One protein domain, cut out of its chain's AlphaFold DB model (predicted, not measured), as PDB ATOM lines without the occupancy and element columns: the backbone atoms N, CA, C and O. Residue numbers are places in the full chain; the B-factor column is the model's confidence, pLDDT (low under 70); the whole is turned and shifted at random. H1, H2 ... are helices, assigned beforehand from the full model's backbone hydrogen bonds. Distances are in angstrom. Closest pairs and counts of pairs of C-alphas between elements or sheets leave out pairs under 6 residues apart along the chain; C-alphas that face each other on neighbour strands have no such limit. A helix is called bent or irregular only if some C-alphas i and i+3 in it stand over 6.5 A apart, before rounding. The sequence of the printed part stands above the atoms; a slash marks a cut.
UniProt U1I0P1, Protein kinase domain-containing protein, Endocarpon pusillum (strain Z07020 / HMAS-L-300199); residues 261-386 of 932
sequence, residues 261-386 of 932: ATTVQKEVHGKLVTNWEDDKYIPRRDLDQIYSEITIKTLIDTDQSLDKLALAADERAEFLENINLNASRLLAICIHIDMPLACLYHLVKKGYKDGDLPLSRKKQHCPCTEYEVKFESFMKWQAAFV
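Overview. This is residues 261 to 386 of the 932 residues of the protein "Protein kinase domain-containing protein" of Endocarpon pusillum (strain Z07020 / HMAS-L-300199) (UniProt U1I0P1). A compact cluster of crossing helices is built round one short helix, H5, in the middle: H1, H6 and H7 pack on it, H2 pairs with H1 and H4 with H3. Residues 271 to 283, a loop between H1 and H2, reach to one end of the longest axis, and the link from H3 to H4 lies at the other end. The printed part has 126 residues with seven named helices, H1 to H7 in order, and no named strand; the class is all helix. The whole is compact, with a radius of gyration of the C-alphas of 14.0 A and spans of 46 by 34 by 23 A.

Along the chain. H1, residues 261 to 270, begins at C-alpha 261 (-7.602, 32.381, 40.385). H2 is residues 284 to 290, and H3 is residues 293 to 302. H4, residues 313 to 326, is 19.7 A long from first to last C-alpha. H5, residues 328 to 336, begins at C-alpha 328 (3.096, 23.501, 39.687), and H6 is residues 341 to 348. H7, residues 369 to 385, is 24.0 A long and ends at C-alpha 385 (5.135, 25.537, 48.956). It has a kink of 50 degrees near residue 377 and is irregular: C-alphas 370 and 373 are 7.7 A apart.

Arrangement. H5 is the hub, touching three helices. H1 touches it about perpendicular, at 85 degrees; their closest C-alphas, those of Gln 265 and His 336, are 5.3 A apart. H6 forms a helical hairpin with H5, opposite ways at a shallow tilt of 30 degrees, with the closest C-alphas, Leu 331 and Leu 344, 6.8 A apart. H7 touches H5 with residues 378 to 385 alone; the closest C-alphas, Arg 329 and Phe 385, are 6.1 A apart. H1 and H2 form a hairpin, closest at the C-alphas of Val 264 and Ile 290, 7.4 A apart. H3 and H4 form another, at a steep tilt of 42 degrees, closest at the C-alphas of Glu 293 and Asn 324, 6.3 A apart. H4 and H6 only just touch, with 3 pairs of C-alphas within 8 A; the closest, Phe 319 and Tyr 345, are 7.1 A apart. The helix packing is mostly crossed, but only just. H4 and H7 are apart. Every O i to N i+4 pair is within hydrogen-bond range in H1 to H6, against 7 of 13 in H7.

Size, cuts and confidence. The two C-alphas farthest apart, those of Trp 276 and Ala 312, are 46.5 A apart. The printed part has no cut. The links from H1 to H2 and from H6 to H7 are long. The mean pLDDT of the printed part is 92.0, and no printed residue is under 70.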
ATOM      1  N   ALA A 261      -8.810  32.233  39.570       92.31
ATOM      2  CA  ALA A 261      -7.602  32.381  40.385       92.31
ATOM      3  C   ALA A 261      -7.879  32.798  41.844       92.31
ATOM      4  O   ALA A 261      -7.242  32.267  42.748       92.31
ATOM      5  N   THR A 262      -8.852  33.682  42.106       92.75
ATOM      6  CA  THR A 262      -9.213  34.073  43.481       92.75
ATOM      7  C   THR A 262      -9.907  32.925  44.228       92.75
ATOM      8  O   THR A 262      -9.696  32.758  45.428       92.75
ATOM      9  N   THR A 263     -10.695  32.088  43.542       91.62
ATOM     10  CA  THR A 263     -11.270  30.865  44.132       91.62
ATOM     11  C   THR A 263     -10.167  29.882  44.542       91.62
ATOM     12  O   THR A 263     -10.152  29.420  45.681       91.62
ATOM     13  N   VAL A 264      -9.195  29.623  43.660       94.12
ATOM     14  CA  VAL A 264      -8.037  28.760  43.963       94.12
ATOM     15  C   VAL A 264      -7.180  29.352  45.094       94.12
ATOM     16  O   VAL A 264      -6.768  28.630  45.998       94.12
ATOM     17  N   GLN A 265      -6.965  30.671  45.110       94.62
ATOM     18  CA  GLN A 265      -6.237  31.373  46.176       94.62
ATOM     19  C   GLN A 265      -6.905  31.203  47.556       94.62
ATOM     20  O   GLN A 265      -6.201  31.009  48.550       94.62
ATOM     21  N   LYS A 266      -8.246  31.234  47.627       92.62
ATOM     22  CA  LYS A 266      -9.008  30.963  48.862       92.62
ATOM     23  C   LYS A 266      -8.824  29.525  49.343       92.62
ATOM     24  O   LYS A 266      -8.573  29.330  50.528       92.62
ATOM     25  N   GLU A 267      -8.901  28.546  48.440       92.56
ATOM     26  CA  GLU A 267      -8.672  27.131  48.770       92.56
ATOM     27  C   GLU A 267      -7.252  26.921  49.321       92.56
ATOM     28  O   GLU A 267      -7.091  26.397  50.419       92.56
ATOM     29  N   VAL A 268      -6.224  27.440  48.632       94.69
ATOM     30  CA  VAL A 268      -4.829  27.412  49.111       94.69
ATOM     31  C   VAL A 268      -4.709  28.023  50.507       94.69
ATOM     32  O   VAL A 268      -4.078  27.428  51.375       94.69
ATOM     33  N   HIS A 269      -5.326  29.185  50.755       93.88
ATOM     34  CA  HIS A 269      -5.279  29.825  52.073       93.88
ATOM     35  C   HIS A 269      -5.973  28.984  53.158       93.88
ATOM     36  O   HIS A 269      -5.477  28.923  54.282       93.88
ATOM     37  N   GLY A 270      -7.078  28.309  52.827       92.00
ATOM     38  CA  GLY A 270      -7.794  27.396  53.723       92.00
ATOM     39  C   GLY A 270      -7.041  26.101  54.048       92.00
ATOM     40  O   GLY A 270      -7.332  25.477  55.066       92.00
ATOM     41  N   LYS A 271      -6.056  25.711  53.226       92.81
ATOM     42  CA  LYS A 271      -5.178  24.545  53.448       92.81
ATOM     43  C   LYS A 271      -3.807  24.893  54.046       92.81
ATOM     44  O   LYS A 271      -3.009  23.987  54.274       92.81
ATOM     45  N   LEU A 272      -3.507  26.169  54.312       95.12
ATOM     46  CA  LEU A 272      -2.252  26.550  54.973       95.12
ATOM     47  C   LEU A 272      -2.263  26.145  56.455       95.12
ATOM     48  O   LEU A 272      -3.061  26.646  57.247       95.12
ATOM     49  N   VAL A 273      -1.306  25.302  56.830       94.56
ATOM     50  CA  VAL A 273      -1.013  24.876  58.201       94.56
ATOM     51  C   VAL A 273       0.171  25.691  58.737       94.56
ATOM     52  O   VAL A 273       1.049  26.094  57.975       94.56
ATOM     53  N   THR A 274       0.211  25.939  60.046       95.12
ATOM     54  CA  THR A 274       1.349  26.575  60.735       95.12
ATOM     55  C   THR A 274       2.174  25.512  61.470       95.12
ATOM     56  O   THR A 274       1.604  24.569  62.023       95.12
ATOM     57  N   ASN A 275       3.504  25.627  61.462       94.38
ATOM     58  CA  ASN A 275       4.413  24.722  62.174       94.38
ATOM     59  C   ASN A 275       4.734  25.215  63.607       94.38
ATOM     60  O   ASN A 275       4.111  26.146  64.112       94.38
ATOM     61  N   TRP A 276       5.709  24.594  64.280       90.06
ATOM     62  CA  TRP A 276       6.153  24.985  65.627       90.06
ATOM     63  C   TRP A 276       6.838  26.361  65.727       90.06
ATOM     64  O   TRP A 276       7.131  26.810  66.834       90.06
ATOM     65  N   GLU A 277       7.203  26.965  64.595       90.50
ATOM     66  CA  GLU A 277       8.078  28.143  64.462       90.50
ATOM     67  C   GLU A 277       7.316  29.350  63.880       90.50
ATOM     68  O   GLU A 277       7.923  30.311  63.418       90.50
ATOM     69  N   ASP A 278       5.979  29.274  63.896       92.69
ATOM     70  CA  ASP A 278       5.018  30.194  63.271       92.69
ATOM     71  C   ASP A 278       5.130  30.321  61.731       92.69
ATOM     72  O   ASP A 278       4.385  31.084  61.103       92.69
ATOM     73  N   ASP A 279       5.978  29.507  61.091       94.19
ATOM     74  CA  ASP A 279       6.065  29.393  59.635       94.19
ATOM     75  C   ASP A 279       4.850  28.642  59.067       94.19
ATOM     76  O   ASP A 279       4.413  27.606  59.582       94.19
ATOM     77  N   LYS A 280       4.320  29.142  57.946       96.00
ATOM     78  CA  LYS A 280       3.213  28.506  57.222       96.00
ATOM     79  C   LYS A 280       3.708  27.586  56.113       96.00
ATOM     80  O   LYS A 280       4.664  27.912  55.416       96.00
ATOM     81  N   TYR A 281       2.986  26.495  55.891       96.94
ATOM     82  CA  TYR A 281       3.151  25.598  54.749       96.94
ATOM     83  C   TYR A 281       1.806  25.055  54.268       96.94
ATOM     84  O   TYR A 281       0.836  25.022  55.022       96.94
ATOM     85  N   ILE A 282       1.741  24.608  53.015       95.69
ATOM     86  CA  ILE A 282       0.622  23.804  52.515       95.69
ATOM     87  C   ILE A 282       1.028  22.320  52.478       95.69
ATOM     88  O   ILE A 282       2.110  22.005  51.972       95.69
ATOM     89  N   PRO A 283       0.206  21.393  53.007       93.88
ATOM     90  CA  PRO A 283       0.460  19.964  52.895       93.88
ATOM     91  C   PRO A 283       0.594  19.497  51.449       93.88
ATOM     92  O   PRO A 283      -0.167  19.925  50.578       93.88
ATOM     93  N   ARG A 284       1.537  18.584  51.187       91.38
ATOM     94  CA  ARG A 284       1.849  18.175  49.812       91.38
ATOM     95  C   ARG A 284       0.626  17.664  49.044       91.38
ATOM     96  O   ARG A 284       0.455  18.074  47.905       91.38
ATOM     97  N   ARG A 285      -0.249  16.838  49.639       89.75
ATOM     98  CA  ARG A 285      -1.417  16.304  48.909       89.75
ATOM     99  C   ARG A 285      -2.504  17.344  48.710       89.75
ATOM    100  O   ARG A 285      -3.164  17.311  47.681       89.75
ATOM    101  N   ASP A 286      -2.657  18.282  49.641       92.25
ATOM    102  CA  ASP A 286      -3.559  19.420  49.446       92.25
ATOM    103  C   ASP A 286      -3.100  20.254  48.245       92.25
ATOM    104  O   ASP A 286      -3.906  20.594  47.383       92.25
ATOM    105  N   LEU A 287      -1.792  20.500  48.123       93.88
ATOM    106  CA  LEU A 287      -1.224  21.195  46.973       93.88
ATOM    107  C   LEU A 287      -1.356  20.390  45.665       93.88
ATOM    108  O   LEU A 287      -1.848  20.931  44.674       93.88
ATOM    109  N   ASP A 288      -0.965  19.109  45.682       91.94
ATOM    110  CA  ASP A 288      -1.024  18.190  44.534       91.94
ATOM    111  C   ASP A 288      -2.476  18.030  44.007       91.94
ATOM    112  O   ASP A 288      -2.682  17.805  42.816       91.94
ATOM    113  N   GLN A 289      -3.495  18.141  44.874       92.50
ATOM    114  CA  GLN A 289      -4.915  18.020  44.504       92.50
ATOM    115  C   GLN A 289      -5.553  19.353  44.089       92.50
ATOM    116  O   GLN A 289      -6.344  19.367  43.145       92.50
ATOM    117  N   ILE A 290      -5.199  20.478  44.729       94.19
ATOM    118  CA  ILE A 290      -5.638  21.809  44.276       94.19
ATOM    119  C   ILE A 290      -5.160  22.046  42.842       94.19
ATOM    120  O   ILE A 290      -5.965  22.407  41.984       94.19
ATOM    121  N   TYR A 291      -3.877  21.811  42.562       94.81
ATOM    122  CA  TYR A 291      -3.273  22.028  41.245       94.81
ATOM    123  C   TYR A 291      -3.363  20.778  40.361       94.81
ATOM    124  O   TYR A 291      -2.381  20.336  39.771       94.81
ATOM    125  N   SER A 292      -4.577  20.234  40.244       92.75
ATOM    126  CA  SER A 292      -4.909  19.245  39.216       92.75
ATOM    127  C   SER A 292      -4.689  19.808  37.804       92.75
ATOM    128  O   SER A 292      -4.790  21.019  37.594       92.75
ATOM    129  N   GLU A 293      -4.481  18.937  36.813       92.94
ATOM    130  CA  GLU A 293      -4.366  19.315  35.392       92.94
ATOM    131  C   GLU A 293      -5.537  20.201  34.922       92.94
ATOM    132  O   GLU A 293      -5.338  21.178  34.201       92.94
ATOM    133  N   ILE A 294      -6.760  19.916  35.390       91.38
ATOM    134  CA  ILE A 294      -7.964  20.701  35.079       91.38
ATOM    135  C   ILE A 294      -7.873  22.101  35.702       91.38
ATOM    136  O   ILE A 294      -8.175  23.090  35.029       91.38
ATOM    137  N   THR A 295      -7.422  22.210  36.956       93.69
ATOM    138  CA  THR A 295      -7.210  23.500  37.632       93.69
ATOM    139  C   THR A 295      -6.134  24.314  36.916       93.69
ATOM    140  O   THR A 295      -6.363  25.476  36.588       93.69
ATOM    141  N   ILE A 296      -4.978  23.700  36.634       96.12
ATOM    142  CA  ILE A 296      -3.833  24.328  35.962       96.12
ATOM    143  C   ILE A 296      -4.252  24.843  34.583       96.12
ATOM    144  O   ILE A 296      -4.058  26.022  34.279       96.12
ATOM    145  N   LYS A 297      -4.900  23.992  33.777       94.81
ATOM    146  CA  LYS A 297      -5.425  24.370  32.463       94.81
ATOM    147  C   LYS A 297      -6.417  25.528  32.566       94.81
ATOM    148  O   LYS A 297      -6.285  26.488  31.819       94.81
ATOM    149  N   THR A 298      -7.359  25.487  33.509       93.81
ATOM    150  CA  THR A 298      -8.376  26.543  33.673       93.81
ATOM    151  C   THR A 298      -7.769  27.871  34.146       93.81
ATOM    152  O   THR A 298      -8.213  28.936  33.718       93.81
ATOM    153  N   LEU A 299      -6.722  27.843  34.980       95.19
ATOM    154  CA  LEU A 299      -5.965  29.040  35.371       95.19
ATOM    155  C   LEU A 299      -5.230  29.661  34.175       95.19
ATOM    156  O   LEU A 299      -5.351  30.860  33.946       95.19
ATOM    157  N   ILE A 300      -4.520  28.848  33.387       93.94
ATOM    158  CA  ILE A 300      -3.803  29.296  32.182       93.94
ATOM    159  C   ILE A 300      -4.778  29.777  31.096       93.94
ATOM    160  O   ILE A 300      -4.509  30.769  30.423       93.94
ATOM    161  N   ASP A 301      -5.937  29.127  30.954       91.00
ATOM    162  CA  ASP A 301      -6.977  29.509  29.994       91.00
ATOM    163  C   ASP A 301      -7.673  30.836  30.323       91.00
ATOM    164  O   ASP A 301      -8.227  31.447  29.411       91.00
ATOM    165  N   THR A 302      -7.652  31.287  31.585       90.50
ATOM    166  CA  THR A 302      -8.401  32.472  32.052       90.50
ATOM    167  C   THR A 302      -7.532  33.652  32.512       90.50
ATOM    168  O   THR A 302      -8.075  34.674  32.944       90.50
ATOM    169  N   ASP A 303      -6.200  33.560  32.415       92.00
ATOM    170  CA  ASP A 303      -5.293  34.638  32.825       92.00
ATOM    171  C   ASP A 303      -5.060  35.699  31.731       92.00
ATOM    172  O   ASP A 303      -4.346  35.501  30.747       92.00
ATOM    173  N   GLN A 304      -5.585  36.898  31.993       90.50
ATOM    174  CA  GLN A 304      -5.516  38.077  31.119       90.50
ATOM    175  C   GLN A 304      -4.102  38.659  30.914       90.50
ATOM    176  O   GLN A 304      -3.950  39.647  30.190       90.50
ATOM    177  N   SER A 305      -3.065  38.147  31.586       91.56
ATOM    178  CA  SER A 305      -1.682  38.578  31.344       91.56
ATOM    179  C   SER A 305      -0.994  37.727  30.279       91.56
ATOM    180  O   SER A 305      -0.199  38.270  29.516       91.56
ATOM    181  N   LEU A 306      -1.365  36.450  30.148       90.81
ATOM    182  CA  LEU A 306      -0.918  35.591  29.047       90.81
ATOM    183  C   LEU A 306      -1.497  36.049  27.701       90.81
ATOM    184  O   LEU A 306      -0.777  36.054  26.705       90.81
ATOM    185  N   ASP A 307      -2.743  36.534  27.677       86.81
ATOM    186  CA  ASP A 307      -3.367  37.097  26.467       86.81
ATOM    187  C   ASP A 307      -2.552  38.265  25.875       86.81
ATOM    188  O   ASP A 307      -2.443  38.410  24.657       86.81
ATOM    189  N   LYS A 308      -1.909  39.075  26.732       84.38
ATOM    190  CA  LYS A 308      -1.053  40.205  26.318       84.38
ATOM    191  C   LYS A 308       0.263  39.771  25.673       84.38
ATOM    192  O   LYS A 308       0.873  40.577  24.979       84.38
ATOM    193  N   LEU A 309       0.708  38.537  25.916       87.31
ATOM    194  CA  LEU A 309       1.907  37.975  25.289       87.31
ATOM    195  C   LEU A 309       1.636  37.455  23.867       87.31
ATOM    196  O   LEU A 309       2.593  37.176  23.154       87.31
ATOM    197  N   ALA A 310       0.363  37.333  23.460       84.75
ATOM    198  CA  ALA A 310      -0.057  36.836  22.146       84.75
ATOM    199  C   ALA A 310       0.592  35.487  21.755       84.75
ATOM    200  O   ALA A 310       0.955  35.277  20.597       84.75
ATOM    201  N   LEU A 311       0.744  34.588  22.738       86.19
ATOM    202  CA  LEU A 311       1.400  33.285  22.580       86.19
ATOM    203  C   LEU A 311       0.751  32.447  21.474       86.19
ATOM    204  O   LEU A 311      -0.477  32.377  21.369       86.19
ATOM    205  N   ALA A 312       1.584  31.750  20.702       89.44
ATOM    206  CA  ALA A 312       1.105  30.777  19.731       89.44
ATOM    207  C   ALA A 312       0.471  29.552  20.429       89.44
ATOM    208  O   ALA A 312       0.710  29.282  21.609       89.44
ATOM    209  N   ALA A 313      -0.394  28.820  19.720       87.50
ATOM    210  CA  ALA A 313      -1.180  27.730  20.313       87.50
ATOM    211  C   ALA A 313      -0.310  26.546  20.783       87.50
ATOM    212  O   ALA A 313      -0.630  25.901  21.779       87.50
ATOM    213  N   ASP A 314       0.795  26.304  20.083       90.62
ATOM    214  CA  ASP A 314       1.871  25.378  20.431       90.62
ATOM    215  C   ASP A 314       2.696  25.879  21.626       90.62
ATOM    216  O   ASP A 314       2.816  25.142  22.602       90.62
ATOM    217  N   GLU A 315       3.156  27.138  21.640       91.88
ATOM    218  CA  GLU A 315       3.838  27.719  22.819       91.88
ATOM    219  C   GLU A 315       2.973  27.653  24.094       91.88
ATOM    220  O   GLU A 315       3.476  27.421  25.196       91.88
ATOM    221  N   ARG A 316       1.656  27.867  23.965       91.06
ATOM    222  CA  ARG A 316       0.705  27.820  25.088       91.06
ATOM    223  C   ARG A 316       0.455  26.385  25.567       91.06
ATOM    224  O   ARG A 316       0.230  26.185  26.762       91.06
ATOM    225  N   ALA A 317       0.532  25.398  24.671       91.94
ATOM    226  CA  ALA A 317       0.472  23.977  25.013       91.94
ATOM    227  C   ALA A 317       1.773  23.494  25.683       91.94
ATOM    228  O   ALA A 317       1.705  22.865  26.736       91.94
ATOM    229  N   GLU A 318       2.942  23.867  25.148       93.88
ATOM    230  CA  GLU A 318       4.252  23.590  25.758       93.88
ATOM    231  C   GLU A 318       4.351  24.204  27.163       93.88
ATOM    232  O   GLU A 318       4.850  23.568  28.096       93.88
ATOM    233  N   PHE A 319       3.841  25.426  27.354       94.94
ATOM    234  CA  PHE A 319       3.788  26.054  28.672       94.94
ATOM    235  C   PHE A 319       2.897  25.269  29.647       94.94
ATOM    236  O   PHE A 319       3.335  24.979  30.759       94.94
ATOM    237  N   LEU A 320       1.688  24.869  29.231       95.38
ATOM    238  CA  LEU A 320       0.779  24.045  30.037       95.38
ATOM    239  C   LEU A 320       1.424  22.707  30.448       95.38
ATOM    240  O   LEU A 320       1.377  22.341  31.624       95.38
ATOM    241  N   GLU A 321       2.070  22.010  29.512       94.94
ATOM    242  CA  GLU A 321       2.794  20.762  29.781       94.94
ATOM    243  C   GLU A 321       3.949  20.978  30.776       94.94
ATOM    244  O   GLU A 321       4.078  20.235  31.752       94.94
ATOM    245  N   ASN A 322       4.740  22.043  30.609       94.81
ATOM    246  CA  ASN A 322       5.816  22.374  31.545       94.81
ATOM    247  C   ASN A 322       5.307  22.711  32.957       94.81
ATOM    248  O   ASN A 322       5.953  22.304  33.928       94.81
ATOM    249  N   ILE A 323       4.161  23.392  33.105       96.25
ATOM    250  CA  ILE A 323       3.553  23.618  34.428       96.25
ATOM    251  C   ILE A 323       3.113  22.295  35.062       96.25
ATOM    252  O   ILE A 323       3.502  22.028  36.200       96.25
ATOM    253  N   ASN A 324       2.375  21.454  34.328       93.12
ATOM    254  CA  ASN A 324       1.901  20.153  34.815       93.12
ATOM    255  C   ASN A 324       3.051  19.226  35.254       93.12
ATOM    256  O   ASN A 324       2.929  18.532  36.261       93.12
ATOM    257  N   LEU A 325       4.166  19.209  34.513       92.06
ATOM    258  CA  LEU A 325       5.291  18.303  34.770       92.06
ATOM    259  C   LEU A 325       6.332  18.842  35.764       92.06
ATOM    260  O   LEU A 325       6.944  18.052  36.481       92.06
ATOM    261  N   ASN A 326       6.610  20.151  35.766       94.44
ATOM    262  CA  ASN A 326       7.827  20.703  36.383       94.44
ATOM    263  C   ASN A 326       7.635  21.988  37.209       94.44
ATOM    264  O   ASN A 326       8.602  22.404  37.848       94.44
ATOM    265  N   ALA A 327       6.479  22.660  37.170       95.75
ATOM    266  CA  ALA A 327       6.352  24.039  37.667       95.75
ATOM    267  C   ALA A 327       5.010  24.346  38.377       95.75
ATOM    268  O   ALA A 327       4.537  25.488  38.382       95.75
ATOM    269  N   SER A 328       4.380  23.339  38.994       95.50
ATOM    270  CA  SER A 328       3.096  23.501  39.687       95.50
ATOM    271  C   SER A 328       3.213  24.265  41.014       95.50
ATOM    272  O   SER A 328       2.307  25.036  41.339       95.50
ATOM    273  N   ARG A 329       4.335  24.175  41.746       95.81
ATOM    274  CA  ARG A 329       4.609  25.043  42.915       95.81
ATOM    275  C   ARG A 329       4.925  26.467  42.483       95.81
ATOM    276  O   ARG A 329       4.442  27.398  43.123       95.81
ATOM    277  N   LEU A 330       5.671  26.655  41.390       96.56
ATOM    278  CA  LEU A 330       5.892  27.987  40.811       96.56
ATOM    279  C   LEU A 330       4.555  28.672  40.469       96.56
ATOM    280  O   LEU A 330       4.356  29.837  40.831       96.56
ATOM    281  N   LEU A 331       3.611  27.943  39.856       97.38
ATOM    282  CA  LEU A 331       2.236  28.418  39.657       97.38
ATOM    283  C   LEU A 331       1.534  28.704  40.990       97.38
ATOM    284  O   LEU A 331       0.945  29.773  41.145       97.38
ATOM    285  N   ALA A 332       1.604  27.792  41.958       97.25
ATOM    286  CA  ALA A 332       0.898  27.937  43.227       97.25
ATOM    287  C   ALA A 332       1.333  29.171  44.031       97.25
ATOM    288  O   ALA A 332       0.480  29.882  44.566       97.25
ATOM    289  N   ILE A 333       2.636  29.478  44.056       97.00
ATOM    290  CA  ILE A 333       3.163  30.707  44.663       97.00
ATOM    291  C   ILE A 333       2.633  31.931  43.901       97.00
ATOM    292  O   ILE A 333       2.192  32.892  44.531       97.00
ATOM    293  N   CYS A 334       2.611  31.891  42.561       96.56
ATOM    294  CA  CYS A 334       2.074  32.981  41.742       96.56
ATOM    295  C   CYS A 334       0.587  33.253  42.028       96.56
ATOM    296  O   CYS A 334       0.223  34.401  42.278       96.56
ATOM    297  N   ILE A 335      -0.260  32.220  42.075       96.75
ATOM    298  CA  ILE A 335      -1.684  32.361  42.426       96.75
ATOM    299  C   ILE A 335      -1.853  32.853  43.869       96.75
ATOM    300  O   ILE A 335      -2.683  33.726  44.126       96.75
ATOM    301  N   HIS A 336      -1.043  32.358  44.811       96.06
ATOM    302  CA  HIS A 336      -1.119  32.774  46.211       96.06
ATOM    303  C   HIS A 336      -0.883  34.281  46.404       96.06
ATOM    304  O   HIS A 336      -1.573  34.904  47.212       96.06
ATOM    305  N   ILE A 337       0.037  34.883  45.640       95.00
ATOM    306  CA  ILE A 337       0.417  36.304  45.758       95.00
ATOM    307  C   ILE A 337      -0.227  37.231  44.704       95.00
ATOM    308  O   ILE A 337       0.158  38.399  44.617       95.00
ATOM    309  N   ASP A 338      -1.177  36.739  43.894       94.00
ATOM    310  CA  ASP A 338      -1.749  37.463  42.739       94.00
ATOM    311  C   ASP A 338      -0.660  37.932  41.737       94.00
ATOM    312  O   ASP A 338      -0.679  39.049  41.223       94.00
ATOM    313  N   MET A 339       0.347  37.103  41.460       93.88
ATOM    314  CA  MET A 339       1.338  37.379  40.412       93.88
ATOM    315  C   MET A 339       0.737  37.086  39.021       93.88
ATOM    316  O   MET A 339       0.194  35.997  38.834       93.88
ATOM    317  N   PRO A 340       0.868  37.990  38.028       93.56
ATOM    318  CA  PRO A 340       0.451  37.718  36.650       93.56
ATOM    319  C   PRO A 340       1.161  36.487  36.071       93.56
ATOM    320  O   PRO A 340       2.386  36.377  36.185       93.56
ATOM    321  N   LEU A 341       0.438  35.579  35.404       95.06
ATOM    322  CA  LEU A 341       1.047  34.357  34.854       95.06
ATOM    323  C   LEU A 341       2.031  34.619  33.696       95.06
ATOM    324  O   LEU A 341       2.875  33.769  33.425       95.06
ATOM    325  N   ALA A 342       2.042  35.814  33.098       94.00
ATOM    326  CA  ALA A 342       3.133  36.268  32.230       94.00
ATOM    327  C   ALA A 342       4.507  36.246  32.939       94.00
ATOM    328  O   ALA A 342       5.514  35.863  32.342       94.00
ATOM    329  N   CYS A 343       4.559  36.568  34.239       93.88
ATOM    330  CA  CYS A 343       5.776  36.438  35.044       93.88
ATOM    331  C   CYS A 343       6.212  34.967  35.156       93.88
ATOM    332  O   CYS A 343       7.393  34.661  35.000       93.88
ATOM    333  N   LEU A 344       5.261  34.054  35.380       95.44
ATOM    334  CA  LEU A 344       5.510  32.612  35.445       95.44
ATOM    335  C   LEU A 344       6.008  32.058  34.101       95.44
ATOM    336  O   LEU A 344       6.996  31.329  34.076       95.44
ATOM    337  N   TYR A 345       5.391  32.458  32.987       95.38
ATOM    338  CA  TYR A 345       5.850  32.115  31.638       95.38
ATOM    339  C   TYR A 345       7.308  32.539  31.414       95.38
ATOM    340  O   TYR A 345       8.125  31.738  30.961       95.38
ATOM    341  N   HIS A 346       7.688  33.757  31.812       93.31
ATOM    342  CA  HIS A 346       9.077  34.210  31.702       93.31
ATOM    343  C   HIS A 346      10.049  33.529  32.685       93.31
ATOM    344  O   HIS A 346      11.242  33.474  32.388       93.31
ATOM    345  N   LEU A 347       9.589  32.998  33.825       93.88
ATOM    346  CA  LEU A 347      10.414  32.142  34.692       93.88
ATOM    347  C   LEU A 347      10.673  30.782  34.025       93.88
ATOM    348  O   LEU A 347      11.826  30.381  33.874       93.88
ATOM    349  N   VAL A 348       9.618  30.110  33.562       94.62
ATOM    350  CA  VAL A 348       9.708  28.786  32.924       94.62
ATOM    351  C   VAL A 348      10.498  28.857  31.612       94.62
ATOM    352  O   VAL A 348      11.373  28.027  31.384       94.62
ATOM    353  N   LYS A 349      10.321  29.912  30.802       92.19
ATOM    354  CA  LYS A 349      11.112  30.157  29.577       92.19
ATOM    355  C   LYS A 349      12.580  30.540  29.850       92.19
ATOM    356  O   LYS A 349      13.406  30.452  28.948       92.19
ATOM    357  N   LYS A 350      12.934  30.915  31.091       91.25
ATOM    358  CA  LYS A 350      14.330  31.012  31.579       91.25
ATOM    359  C   LYS A 350      14.858  29.692  32.173       91.25
ATOM    360  O   LYS A 350      16.011  29.648  32.593       91.25
ATOM    361  N   GLY A 351      14.047  28.632  32.190       92.69
ATOM    362  CA  GLY A 351      14.412  27.289  32.642       92.69
ATOM    363  C   GLY A 351      14.085  26.965  34.103       92.69
ATOM    364  O   GLY A 351      14.413  25.861  34.526       92.69
ATOM    365  N   TYR A 352      13.454  27.874  34.860       94.44
ATOM    366  CA  TYR A 352      13.123  27.632  36.272       94.44
ATOM    367  C   TYR A 352      12.022  26.584  36.449       94.44
ATOM    368  O   TYR A 352      11.006  26.600  35.748       94.44
ATOM    369  N   LYS A 353      12.210  25.716  37.445       95.38
ATOM    370  CA  LYS A 353      11.326  24.608  37.819       95.38
ATOM    371  C   LYS A 353      11.098  24.577  39.329       95.38
ATOM    372  O   LYS A 353      11.814  25.209  40.103       95.38
ATOM    373  N   ASP A 354      10.144  23.765  39.767       94.38
ATOM    374  CA  ASP A 354       9.883  23.479  41.181       94.38
ATOM    375  C   ASP A 354      11.127  22.967  41.931       94.38
ATOM    376  O   ASP A 354      11.269  23.215  43.124       94.38
ATOM    377  N   GLY A 355      12.036  22.273  41.236       90.94
ATOM    378  CA  GLY A 355      13.300  21.780  41.797       90.94
ATOM    379  C   GLY A 355      14.364  22.858  42.048       90.94
ATOM    380  O   GLY A 355      15.346  22.568  42.724       90.94
ATOM    381  N   ASP A 356      14.176  24.082  41.540       91.88
ATOM    382  CA  ASP A 356      15.049  25.233  41.820       91.88
ATOM    383  C   ASP A 356      14.607  26.021  43.069       91.88
ATOM    384  O   ASP A 356      15.277  26.974  43.473       91.88
ATOM    385  N   LEU A 357      13.466  25.664  43.672       91.19
ATOM    386  CA  LEU A 357      12.942  26.305  44.877       91.19
ATOM    387  C   LEU A 357      13.622  25.755  46.154       91.19
ATOM    388  O   LEU A 357      13.796  24.541  46.272       91.19
ATOM    389  N   PRO A 358      13.920  26.603  47.161       91.44
ATOM    390  CA  PRO A 358      13.725  28.054  47.178       91.44
ATOM    391  C   PRO A 358      14.774  28.810  46.342       91.44
ATOM    392  O   PRO A 358      15.979  28.578  46.447       91.44
ATOM    393  N   LEU A 359      14.313  29.790  45.557       89.62
ATOM    394  CA  LEU A 359      15.176  30.701  44.807       89.62
ATOM    395  C   LEU A 359      16.011  31.556  45.772       89.62
ATOM    396  O   LEU A 359      15.531  32.021  46.810       89.62
ATOM    397  N   SER A 360      17.269  31.814  45.414       83.75
ATOM    398  CA  SER A 360      18.234  32.449  46.311       83.75
ATOM    399  C   SER A 360      18.149  33.974  46.271       83.75
ATOM    400  O   SER A 360      18.464  34.597  45.261       83.75
ATOM    401  N   ARG A 361      17.872  34.608  47.419       79.25
ATOM    402  CA  ARG A 361      17.866  36.083  47.574       79.25
ATOM    403  C   ARG A 361      19.198  36.781  47.233       79.25
ATOM    404  O   ARG A 361      19.260  38.003  47.229       79.25
ATOM    405  N   LYS A 362      20.271  36.030  46.951       74.88
ATOM    406  CA  LYS A 362      21.579  36.548  46.506       74.88
ATOM    407  C   LYS A 362      21.699  36.714  44.980       74.88
ATOM    408  O   LYS A 362      22.748  37.147  44.512       74.88
ATOM    409  N   LYS A 363      20.675  36.348  44.199       78.12
ATOM    410  CA  LYS A 363      20.642  36.473  42.731       78.12
ATOM    411  C   LYS A 363      19.384  37.227  42.293       78.12
ATOM    412  O   LYS A 363      18.312  37.018  42.856       78.12
ATOM    413  N   GLN A 364      19.488  38.044  41.244       82.75
ATOM    414  CA  GLN A 364      18.318  38.685  40.636       82.75
ATOM    415  C   GLN A 364      17.556  37.656  39.785       82.75
ATOM    416  O   GLN A 364      17.874  37.416  38.622       82.75
ATOM    417  N   HIS A 365      16.579  36.993  40.406       85.44
ATOM    418  CA  HIS A 365      15.755  35.960  39.771       85.44
ATOM    419  C   HIS A 365      14.550  36.524  38.994       85.44
ATOM    420  O   HIS A 365      14.038  35.851  38.099       85.44
ATOM    421  N   CYS A 366      14.101  37.744  39.320       86.75
ATOM    422  CA  CYS A 366      12.911  38.355  38.727       86.75
ATOM    423  C   CYS A 366      13.024  38.442  37.188       86.75
ATOM    424  O   CYS A 366      14.067  38.859  36.669       86.75
ATOM    425  N   PRO A 367      11.992  38.053  36.412       84.88
ATOM    426  CA  PRO A 367      12.106  38.037  34.959       84.88
ATOM    427  C   PRO A 367      12.115  39.431  34.315       84.88
ATOM    428  O   PRO A 367      12.761  39.577  33.277       84.88
ATOM    429  N   CYS A 368      11.432  40.410  34.923       82.06
ATOM    430  CA  CYS A 368      11.248  41.786  34.445       82.06
ATOM    431  C   CYS A 368      11.124  42.756  35.637       82.06
ATOM    432  O   CYS A 368      10.489  42.419  36.636       82.06
ATOM    433  N   THR A 369      11.654  43.978  35.522       83.88
ATOM    434  CA  THR A 369      11.577  45.013  36.575       83.88
ATOM    435  C   THR A 369      10.142  45.432  36.921       83.88
ATOM    436  O   THR A 369       9.893  45.863  38.042       83.88
ATOM    437  N   GLU A 370       9.176  45.257  36.009       86.38
ATOM    438  CA  GLU A 370       7.740  45.487  36.266       86.38
ATOM    439  C   GLU A 370       7.228  44.691  37.480       86.38
ATOM    440  O   GLU A 370       6.398  45.180  38.247       86.38
ATOM    441  N   TYR A 371       7.741  43.475  37.682       87.12
ATOM    442  CA  TYR A 371       7.255  42.561  38.718       87.12
ATOM    443  C   TYR A 371       8.084  42.591  40.001       87.12
ATOM    444  O   TYR A 371       7.680  41.970  40.978       87.12
ATOM    445  N   GLU A 372       9.200  43.323  40.042       86.88
ATOM    446  CA  GLU A 372      10.216  43.242  41.103       86.88
ATOM    447  C   GLU A 372       9.636  43.481  42.513       86.88
ATOM    448  O   GLU A 372       9.890  42.700  43.428       86.88
ATOM    449  N   VAL A 373       8.721  44.446  42.664       86.31
ATOM    450  CA  VAL A 373       8.022  44.719  43.939       86.31
ATOM    451  C   VAL A 373       7.076  43.582  44.362       86.31
ATOM    452  O   VAL A 373       6.980  43.274  45.550       86.31
ATOM    453  N   LYS A 374       6.386  42.914  43.422       88.31
ATOM    454  CA  LYS A 374       5.601  41.697  43.728       88.31
ATOM    455  C   LYS A 374       6.507  40.468  43.904       88.31
ATOM    456  O   LYS A 374       6.124  39.534  44.605       88.31
ATOM    457  N   PHE A 375       7.705  40.465  43.321       92.31
ATOM    458  CA  PHE A 375       8.654  39.355  43.391       92.31
ATOM    459  C   PHE A 375       9.254  39.195  44.796       92.31
ATOM    460  O   PHE A 375       9.463  38.070  45.235       92.31
ATOM    461  N   GLU A 376       9.400  40.269  45.575       90.19
ATOM    462  CA  GLU A 376       9.735  40.154  47.006       90.19
ATOM    463  C   GLU A 376       8.694  39.332  47.794       90.19
ATOM    464  O   GLU A 376       9.049  38.523  48.655       90.19
ATOM    465  N   SER A 377       7.403  39.435  47.449       92.12
ATOM    466  CA  SER A 377       6.365  38.563  48.026       92.12
ATOM    467  C   SER A 377       6.520  37.101  47.588       92.12
ATOM    468  O   SER A 377       6.277  36.210  48.398       92.12
ATOM    469  N   PHE A 378       6.979  36.837  46.359       93.56
ATOM    470  CA  PHE A 378       7.333  35.485  45.898       93.56
ATOM    471  C   PHE A 378       8.497  34.919  46.731       93.56
ATOM    472  O   PHE A 378       8.383  33.844  47.319       93.56
ATOM    473  N   MET A 379       9.580  35.691  46.874       91.44
ATOM    474  CA  MET A 379      10.784  35.331  47.641       91.44
ATOM    475  C   MET A 379      10.538  35.207  49.157       91.44
ATOM    476  O   MET A 379      11.374  34.648  49.880       91.44
ATOM    477  N   LYS A 380       9.401  35.717  49.652       91.06
ATOM    478  CA  LYS A 380       8.892  35.489  51.010       91.06
ATOM    479  C   LYS A 380       8.035  34.222  51.113       91.06
ATOM    480  O   LYS A 380       8.244  33.450  52.039       91.06
ATOM    481  N   TRP A 381       7.083  34.014  50.202       93.44
ATOM    482  CA  TRP A 381       6.099  32.927  50.309       93.44
ATOM    483  C   TRP A 381       6.568  31.573  49.774       93.44
ATOM    484  O   TRP A 381       6.002  30.559  50.176       93.44
ATOM    485  N   GLN A 382       7.594  31.526  48.919       94.00
ATOM    486  CA  GLN A 382       8.052  30.293  48.266       94.00
ATOM    487  C   GLN A 382       8.245  29.097  49.215       94.00
ATOM    488  O   GLN A 382       7.825  27.988  48.892       94.00
ATOM    489  N   ALA A 383       8.802  29.325  50.408       92.88
ATOM    490  CA  ALA A 383       9.112  28.277  51.377       92.88
ATOM    491  C   ALA A 383       7.867  27.512  51.874       92.88
ATOM    492  O   ALA A 383       7.950  26.315  52.143       92.88
ATOM    493  N   ALA A 384       6.695  28.160  51.894       95.62
ATOM    494  CA  ALA A 384       5.426  27.530  52.266       95.62
ATOM    495  C   ALA A 384       4.975  26.436  51.277       95.62
ATOM    496  O   ALA A 384       4.195  25.557  51.642       95.62
ATOM    497  N   PHE A 385       5.476  26.471  50.037       95.88
ATOM    498  CA  PHE A 385       5.135  25.537  48.956       95.88
ATOM    499  C   PHE A 385       6.216  24.460  48.728       95.88
ATOM    500  O   PHE A 385       6.022  23.553  47.918       95.88
ATOM    501  N   VAL A 386       7.332  24.523  49.470       93.81
ATOM    502  CA  VAL A 386       8.434  23.535  49.464       93.81
ATOM    503  C   VAL A 386       8.818  23.057  50.871       93.81
ATOM    504  O   VAL A 386       9.980  22.763  51.150       93.81
TER     505      VAL A 386